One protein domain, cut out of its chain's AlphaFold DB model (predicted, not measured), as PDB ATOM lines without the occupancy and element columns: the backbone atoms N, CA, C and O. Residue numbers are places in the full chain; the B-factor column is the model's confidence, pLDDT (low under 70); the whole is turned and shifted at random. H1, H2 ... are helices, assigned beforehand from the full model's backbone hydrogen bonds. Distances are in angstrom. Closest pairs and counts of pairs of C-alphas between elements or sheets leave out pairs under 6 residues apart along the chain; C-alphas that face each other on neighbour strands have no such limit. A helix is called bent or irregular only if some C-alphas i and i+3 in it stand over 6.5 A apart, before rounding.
ATOM      1  N   THR A 232     -12.849-109.502 -77.937       88.25
ATOM      2  CA  THR A 232     -13.122-108.099 -78.271       88.25
ATOM      3  C   THR A 232     -14.170-107.513 -77.326       88.25
ATOM      4  O   THR A 232     -13.954-106.429 -76.789       88.25
ATOM      5  N   ARG A 233     -15.248-108.260 -77.043       86.06
ATOM      6  CA  ARG A 233     -16.311-107.857 -76.106       86.06
ATOM      7  C   ARG A 233     -15.786-107.627 -74.684       86.06
ATOM      8  O   ARG A 233     -16.128-106.626 -74.064       86.06
ATOM      9  N   ILE A 234     -14.925-108.511 -74.171       87.25
ATOM     10  CA  ILE A 234     -14.391-108.407 -72.798       87.25
ATOM     11  C   ILE A 234     -13.261-107.378 -72.651       87.25
ATOM     12  O   ILE A 234     -13.008-106.899 -71.546       87.25
ATOM     13  N   THR A 235     -12.564-107.028 -73.737       88.44
ATOM     14  CA  THR A 235     -11.345-106.199 -73.686       88.44
ATOM     15  C   THR A 235     -11.524-104.863 -72.942       88.44
ATOM     16  O   THR A 235     -10.683-104.581 -72.084       88.44
ATOM     17  N   PRO A 236     -12.582-104.056 -73.178       88.12
ATOM     18  CA  PRO A 236     -12.759-102.779 -72.481       88.12
ATOM     19  C   PRO A 236     -12.910-102.947 -70.965       88.12
ATOM     20  O   PRO A 236     -12.238-102.262 -70.190       88.12
ATOM     21  N   PHE A 237     -13.746-103.901 -70.545       87.69
ATOM     22  CA  PHE A 237     -13.974-104.213 -69.134       87.69
ATOM     23  C   PHE A 237     -12.696-104.743 -68.472       87.69
ATOM     24  O   PHE A 237     -12.262-104.214 -67.448       87.69
ATOM     25  N   ARG A 238     -12.043-105.731 -69.097       90.00
ATOM     26  CA  ARG A 238     -10.793-106.325 -68.606       90.00
ATOM     27  C   ARG A 238      -9.717-105.265 -68.394       90.00
ATOM     28  O   ARG A 238      -9.114-105.232 -67.329       90.00
ATOM     29  N   ASN A 239      -9.459-104.426 -69.397       91.56
ATOM     30  CA  ASN A 239      -8.410-103.410 -69.307       91.56
ATOM     31  C   ASN A 239      -8.715-102.414 -68.175       91.56
ATOM     32  O   ASN A 239      -7.848-102.145 -67.349       91.56
ATOM     33  N   THR A 240      -9.967-101.952 -68.082       90.50
ATOM     34  CA  THR A 240     -10.407-101.012 -67.039       90.50
ATOM     35  C   THR A 240     -10.202-101.576 -65.633       90.50
ATOM     36  O   THR A 240      -9.621-100.903 -64.776       90.50
ATOM     37  N   GLU A 241     -10.643-102.812 -65.384       90.38
ATOM     38  CA  GLU A 241     -10.515-103.425 -64.061       90.38
ATOM     39  C   GLU A 241      -9.065-103.805 -63.733       90.38
ATOM     40  O   GLU A 241      -8.623-103.544 -62.614       90.38
ATOM     41  N   ILE A 242      -8.284-104.331 -64.685       91.69
ATOM     42  CA  ILE A 242      -6.858-104.629 -64.458       91.69
ATOM     43  C   ILE A 242      -6.096-103.359 -64.067       91.69
ATOM     44  O   ILE A 242      -5.397-103.351 -63.053       91.69
ATOM     45  N   ASP A 243      -6.265-102.265 -64.810       91.38
ATOM     46  CA  ASP A 243      -5.546-101.017 -64.538       91.38
ATOM     47  C   ASP A 243      -6.000-100.370 -63.220       91.38
ATOM     48  O   ASP A 243      -5.223 -99.723 -62.511       91.38
ATOM     49  N   LYS A 244      -7.275-100.537 -62.852       91.00
ATOM     50  CA  LYS A 244      -7.812-100.120 -61.550       91.00
ATOM     51  C   LYS A 244      -7.175-100.909 -60.406       91.00
ATOM     52  O   LYS A 244      -6.707-100.294 -59.444       91.00
ATOM     53  N   TRP A 245      -7.106-102.235 -60.505       90.50
ATOM     54  CA  TRP A 245      -6.485-103.079 -59.480       90.50
ATOM     55  C   TRP A 245      -4.970-102.889 -59.405       90.50
ATOM     56  O   TRP A 245      -4.424-102.847 -58.301       90.50
ATOM     57  N   GLN A 246      -4.297-102.656 -60.534       88.69
ATOM     58  CA  GLN A 246      -2.895-102.241 -60.559       88.69
ATOM     59  C   GLN A 246      -2.696-100.957 -59.749       88.69
ATOM     60  O   GLN A 246      -1.870-100.930 -58.836       88.69
ATOM     61  N   ARG A 247      -3.471 -99.900 -60.033       87.00
ATOM     62  CA  ARG A 247      -3.379 -98.622 -59.305       87.00
ATOM     63  C   ARG A 247      -3.633 -98.800 -57.812       87.00
ATOM     64  O   ARG A 247      -2.849 -98.310 -57.004       87.00
ATOM     65  N   LYS A 248      -4.678 -99.543 -57.438       87.44
ATOM     66  CA  LYS A 248      -5.000 -99.819 -56.030       87.44
ATOM     67  C   LYS A 248      -3.858-100.552 -55.321       87.44
ATOM     68  O   LYS A 248      -3.479-100.174 -54.213       87.44
ATOM     69  N   THR A 249      -3.264-101.544 -55.980       86.56
ATOM     70  CA  THR A 249      -2.120-102.302 -55.452       86.56
ATOM     71  C   THR A 249      -0.892-101.408 -55.285       86.56
ATOM     72  O   THR A 249      -0.262-101.429 -54.232       86.56
ATOM     73  N   GLN A 250      -0.580-100.558 -56.269       82.75
ATOM     74  CA  GLN A 250       0.544 -99.614 -56.193       82.75
ATOM     75  C   GLN A 250       0.396 -98.600 -55.050       82.75
ATOM     76  O   GLN A 250       1.390 -98.260 -54.407       82.75
ATOM     77  N   VAL A 251      -0.823 -98.111 -54.804       83.50
ATOM     78  CA  VAL A 251      -1.114 -97.183 -53.700       83.50
ATOM     79  C   VAL A 251      -0.966 -97.890 -52.354       83.50
ATOM     80  O   VAL A 251      -0.277 -97.387 -51.475       83.50
ATOM     81  N   THR A 252      -1.550 -99.081 -52.217       85.31
ATOM     82  CA  THR A 252      -1.557 -99.838 -50.952       85.31
ATOM     83  C   THR A 252      -0.155-100.300 -50.545       85.31
ATOM     84  O   THR A 252       0.198-100.263 -49.374       85.31
ATOM     85  N   THR A 253       0.670-100.705 -51.512       81.31
ATOM     86  CA  THR A 253       2.037-101.204 -51.269       81.31
ATOM     87  C   THR A 253       3.080-100.093 -51.118       81.31
ATOM     88  O   THR A 253       4.258-100.381 -50.930       81.31
ATOM     89  N   GLY A 254       2.694 -98.818 -51.262       72.06
ATOM     90  CA  GLY A 254       3.632 -97.688 -51.273       72.06
ATOM     91  C   GLY A 254       4.533 -97.629 -52.513       72.06
ATOM     92  O   GLY A 254       5.315 -96.690 -52.666       72.06
ATOM     93  N   ALA A 255       4.403 -98.571 -53.451       68.94
ATOM     94  CA  ALA A 255       5.216 -98.626 -54.660       68.94
ATOM     95  C   ALA A 255       4.983 -97.419 -55.590       68.94
ATOM     96  O   ALA A 255       5.855 -97.058 -56.380       68.94
ATOM     97  N   ALA A 256       3.851 -96.721 -55.447       62.62
ATOM     98  CA  ALA A 256       3.617 -95.427 -56.087       62.62
ATOM     99  C   ALA A 256       4.680 -94.361 -55.728       62.62
ATOM    100  O   ALA A 256       4.961 -93.503 -56.559       62.62
ATOM    101  N   ALA A 257       5.318 -94.439 -54.552       61.47
ATOM    102  CA  ALA A 257       6.401 -93.535 -54.147       61.47
ATOM    103  C   ALA A 257       7.753 -93.860 -54.821       61.47
ATOM    104  O   ALA A 257       8.637 -93.009 -54.888       61.47
ATOM    105  N   LEU A 258       7.909 -95.071 -55.371       63.69
ATOM    106  CA  LEU A 258       9.118 -95.540 -56.067       63.69
ATOM    107  C   LEU A 258       9.091 -95.243 -57.585       63.69
ATOM    108  O   LEU A 258      10.067 -95.510 -58.290       63.69
ATOM    109  N   LYS A 259       8.000 -94.643 -58.094       58.84
ATOM    110  CA  LYS A 259       7.715 -94.372 -59.523       58.84
ATOM    111  C   LYS A 259       8.757 -93.537 -60.276       58.84
ATOM    112  O   LYS A 259       8.774 -93.546 -61.505       58.84
ATOM    113  N   GLY A 260       9.647 -92.830 -59.583       56.91
ATOM    114  CA  GLY A 260      10.588 -91.901 -60.215       56.91
ATOM    115  C   GLY A 260      11.660 -92.537 -61.114       56.91
ATOM    116  O   GLY A 260      12.278 -91.809 -61.883       56.91
ATOM    117  N   LYS A 261      11.909 -93.857 -61.036       58.53
ATOM    118  CA  LYS A 261      13.097 -94.480 -61.665       58.53
ATOM    119  C   LYS A 261      12.844 -95.504 -62.779       58.53
ATOM    120  O   LYS A 261      13.801 -95.855 -63.459       58.53
ATOM    121  N   LEU A 262      11.610 -95.961 -63.025       59.78
ATOM    122  CA  LEU A 262      11.343 -96.985 -64.052       59.78
ATOM    123  C   LEU A 262      10.099 -96.657 -64.895       59.78
ATOM    124  O   LEU A 262       8.978 -96.661 -64.390       59.78
ATOM    125  N   HIS A 263      10.282 -96.422 -66.200       60.97
ATOM    126  CA  HIS A 263       9.199 -96.064 -67.134       60.97
ATOM    127  C   HIS A 263       8.085 -97.126 -67.195       60.97
ATOM    128  O   HIS A 263       6.909 -96.780 -67.295       60.97
ATOM    129  N   ALA A 264       8.427 -98.413 -67.065       57.84
ATOM    130  CA  ALA A 264       7.451 -99.506 -67.033       57.84
ATOM    131  C   ALA A 264       6.512 -99.437 -65.814       57.84
ATOM    132  O   ALA A 264       5.360 -99.844 -65.892       57.84
ATOM    133  N   PHE A 265       6.959 -98.863 -64.693       62.22
ATOM    134  CA  PHE A 265       6.131 -98.736 -63.490       62.22
ATOM    135  C   PHE A 265       5.149 -97.551 -63.563       62.22
ATOM    136  O   PHE A 265       4.172 -97.488 -62.812       62.22
ATOM    137  N   ASN A 266       5.388 -96.626 -64.500       69.25
ATOM    138  CA  ASN A 266       4.577 -95.431 -64.731       69.25
ATOM    139  C   ASN A 266       3.444 -95.635 -65.743       69.25
ATOM    140  O   ASN A 266       2.612 -94.742 -65.888       69.25
ATOM    141  N   GLN A 267       3.389 -96.789 -66.406       82.06
ATOM    142  CA  GLN A 267       2.416 -97.085 -67.451       82.06
ATOM    143  C   GLN A 267       1.393 -98.128 -66.980       82.06
ATOM    144  O   GLN A 267       1.728 -99.064 -66.244       82.06
ATOM    145  N   ASN A 268       0.139 -97.971 -67.407       86.12
ATOM    146  CA  ASN A 268      -0.906 -98.962 -67.163       86.12
ATOM    147  C   ASN A 268      -0.544-100.291 -67.844       86.12
ATOM    148  O   ASN A 268       0.099-100.298 -68.897       86.12
ATOM    149  N   ILE A 269      -0.943-101.421 -67.257       88.56
ATOM    150  CA  ILE A 269      -0.694-102.752 -67.831       88.56
ATOM    151  C   ILE A 269      -1.293-102.838 -69.236       88.56
ATOM    152  O   ILE A 269      -0.644-103.362 -70.142       88.56
ATOM    153  N   SER A 270      -2.494-102.296 -69.439       90.38
ATOM    154  CA  SER A 270      -3.147-102.281 -70.752       90.38
ATOM    155  C   SER A 270      -2.295-101.594 -71.830       90.38
ATOM    156  O   SER A 270      -2.122-102.145 -72.918       90.38
ATOM    157  N   ASP A 271      -1.695-100.446 -71.513       89.19
ATOM    158  CA  ASP A 271      -0.830 -99.696 -72.425       89.19
ATOM    159  C   ASP A 271       0.502-100.420 -72.687       89.19
ATOM    160  O   ASP A 271       1.002-100.406 -73.813       89.19
ATOM    161  N   GLN A 272       1.067-101.091 -71.674       88.38
ATOM    162  CA  GLN A 272       2.260-101.929 -71.850       88.38
ATOM    163  C   GLN A 272       1.975-103.080 -72.818       88.38
ATOM    164  O   GLN A 272       2.728-103.299 -73.768       88.38
ATOM    165  N   VAL A 273       0.857-103.786 -72.615       88.81
ATOM    166  CA  VAL A 273       0.409-104.863 -73.506       88.81
ATOM    167  C   VAL A 273       0.174-104.321 -74.917       88.81
ATOM    168  O   VAL A 273       0.674-104.905 -75.873       88.81
ATOM    169  N   ALA A 274      -0.507-103.182 -75.070       88.12
ATOM    170  CA  ALA A 274      -0.721-102.554 -76.374       88.12
ATOM    171  C   ALA A 274       0.601-102.190 -77.076       88.12
ATOM    172  O   ALA A 274       0.728-102.367 -78.289       88.12
ATOM    173  N   GLY A 275       1.602-101.736 -76.316       87.88
ATOM    174  CA  GLY A 275       2.957-101.495 -76.807       87.88
ATOM    175  C   GLY A 275       3.614-102.760 -77.362       87.88
ATOM    176  O   GLY A 275       4.105-102.742 -78.491       87.88
ATOM    177  N   TYR A 276       3.566-103.871 -76.620       85.50
ATOM    178  CA  TYR A 276       4.083-105.166 -77.087       85.50
ATOM    179  C   TYR A 276       3.328-105.702 -78.307       85.50
ATOM    180  O   TYR A 276       3.938-106.261 -79.214       85.50
ATOM    181  N   MET A 277       2.012-105.497 -78.363       86.38
ATOM    182  CA  MET A 277       1.179-105.959 -79.476       86.38
ATOM    183  C   MET A 277       1.406-105.174 -80.776       86.38
ATOM    184  O   MET A 277       0.995-105.642 -81.835       86.38
ATOM    185  N   ARG A 278       2.074-104.010 -80.735       88.19
ATOM    186  CA  ARG A 278       2.428-103.236 -81.939       88.19
ATOM    187  C   ARG A 278       3.538-103.900 -82.767       88.19
ATOM    188  O   ARG A 278       3.522-103.773 -83.986       88.19
ATOM    189  N   ASP A 279       4.467-104.606 -82.122       87.56
ATOM    190  CA  ASP A 279       5.459-105.474 -82.777       87.56
ATOM    191  C   ASP A 279       5.615-106.782 -81.979       87.56
ATOM    192  O   ASP A 279       6.534-106.930 -81.162       87.56
ATOM    193  N   PRO A 280       4.713-107.757 -82.195       86.44
ATOM    194  CA  PRO A 280       4.705-108.992 -81.423       86.44
ATOM    195  C   PRO A 280       5.848-109.936 -81.819       86.44
ATOM    196  O   PRO A 280       6.074-110.930 -81.132       86.44
ATOM    197  N   SER A 281       6.595-109.643 -82.890       87.31
ATOM    198  CA  SER A 281       7.612-110.528 -83.475       87.31
ATOM    199  C   SER A 281       8.646-110.981 -82.445       87.31
ATOM    200  O   SER A 281       8.978-112.162 -82.352       87.31
ATOM    201  N   ARG A 282       9.123-110.050 -81.608       83.94
ATOM    202  CA  ARG A 282      10.088-110.352 -80.537       83.94
ATOM    203  C   ARG A 282       9.510-111.283 -79.470       83.94
ATOM    204  O   ARG A 282      10.208-112.183 -79.009       83.94
ATOM    205  N   MET A 283       8.255-111.069 -79.079       84.12
ATOM    206  CA  MET A 283       7.563-111.896 -78.088       84.12
ATOM    207  C   MET A 283       7.299-113.298 -78.642       84.12
ATOM    208  O   MET A 283       7.616-114.283 -77.984       84.12
ATOM    209  N   ILE A 284       6.797-113.380 -79.874       86.12
ATOM    210  CA  ILE A 284       6.539-114.637 -80.578       86.12
ATOM    211  C   ILE A 284       7.827-115.465 -80.682       86.12
ATOM    212  O   ILE A 284       7.831-116.640 -80.325       86.12
ATOM    213  N   ASN A 285       8.945-114.842 -81.064       84.94
ATOM    214  CA  ASN A 285      10.240-115.522 -81.146       84.94
ATOM    215  C   ASN A 285      10.723-116.082 -79.802       84.94
ATOM    216  O   ASN A 285      11.348-117.137 -79.779       84.94
ATOM    217  N   ARG A 286      10.419-115.410 -78.684       81.69
ATOM    218  CA  ARG A 286      10.713-115.916 -77.331       81.69
ATOM    219  C   ARG A 286       9.756-117.020 -76.878       81.69
ATOM    220  O   ARG A 286      10.141-117.841 -76.055       81.69
ATOM    221  N   MET A 287       8.520-117.022 -77.374       80.75
ATOM    222  CA  MET A 287       7.503-118.021 -77.028       80.75
ATOM    223  C   MET A 287       7.671-119.341 -77.786       80.75
ATOM    224  O   MET A 287       7.178-120.369 -77.322       80.75
ATOM    225  N   TYR A 288       8.357-119.344 -78.933       77.88
ATOM    226  CA  TYR A 288       8.689-120.591 -79.610       77.88
ATOM    227  C   TYR A 288       9.643-121.431 -78.759       77.88
ATOM    228  O   TYR A 288      10.775-121.042 -78.479       77.88
ATOM    229  N   LEU A 289       9.186-122.625 -78.390       75.31
ATOM    230  CA  LEU A 289      10.033-123.631 -77.764       75.31
ATOM    231  C   LEU A 289      11.085-124.101 -78.773       75.31
ATOM    232  O   LEU A 289      10.769-124.344 -79.945       75.31
TER     233      LEU A 289
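Overview. This is residues 232 to 289 of the 306 residues of the protein "AATF-Che1 domain-containing protein" of Aegilops tauschii subsp. strangulata (UniProt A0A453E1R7). The long helix H1 makes one side of a loose body; the chain then folds back through the short helices H2 and H3 into H4, which meets H1 part way along and spreads from it as a V. Residues 274 to 289, including H5, stick out. The printed part has 58 residues with five named helices, H1 to H5 in order, and no named strand: all helix. It is loose, radius of gyration of the C-alphas 13.9 A, spanning 37 by 31 by 20 A.

Along the chain. H1, residues 232 to 252, runs 30.8 A from C-alpha 232 at (-13.122, -108.099, -78.271); it is irregular, C-alphas 233 and 236 being 7.2 A apart. H2 is residues 255 to 258, H3 263 to 266. H4, residues 269 to 278, is 14.5 A long. H5, residues 281 to 287, ends at C-alpha 287 (7.503, -118.021, -77.028).

Arrangement. H1 touches H4 with residues 239 to 246 alone, at a steep tilt of 49 degrees, opposite ways; the closest C-alphas, of Asn 239 and Ser 270, are 5.6 A apart. H2 and H3 are near each other. H5 is apart from H1. In H4 and H5 every O i to N i+4 pair is within hydrogen-bond range, in H1 15 of 17; H2 and H3 are too short for such a pair.

Size, cuts and confidence. The printed part has no cut, and its four links are tight. Residues 255 to 266 have pLDDT under 70.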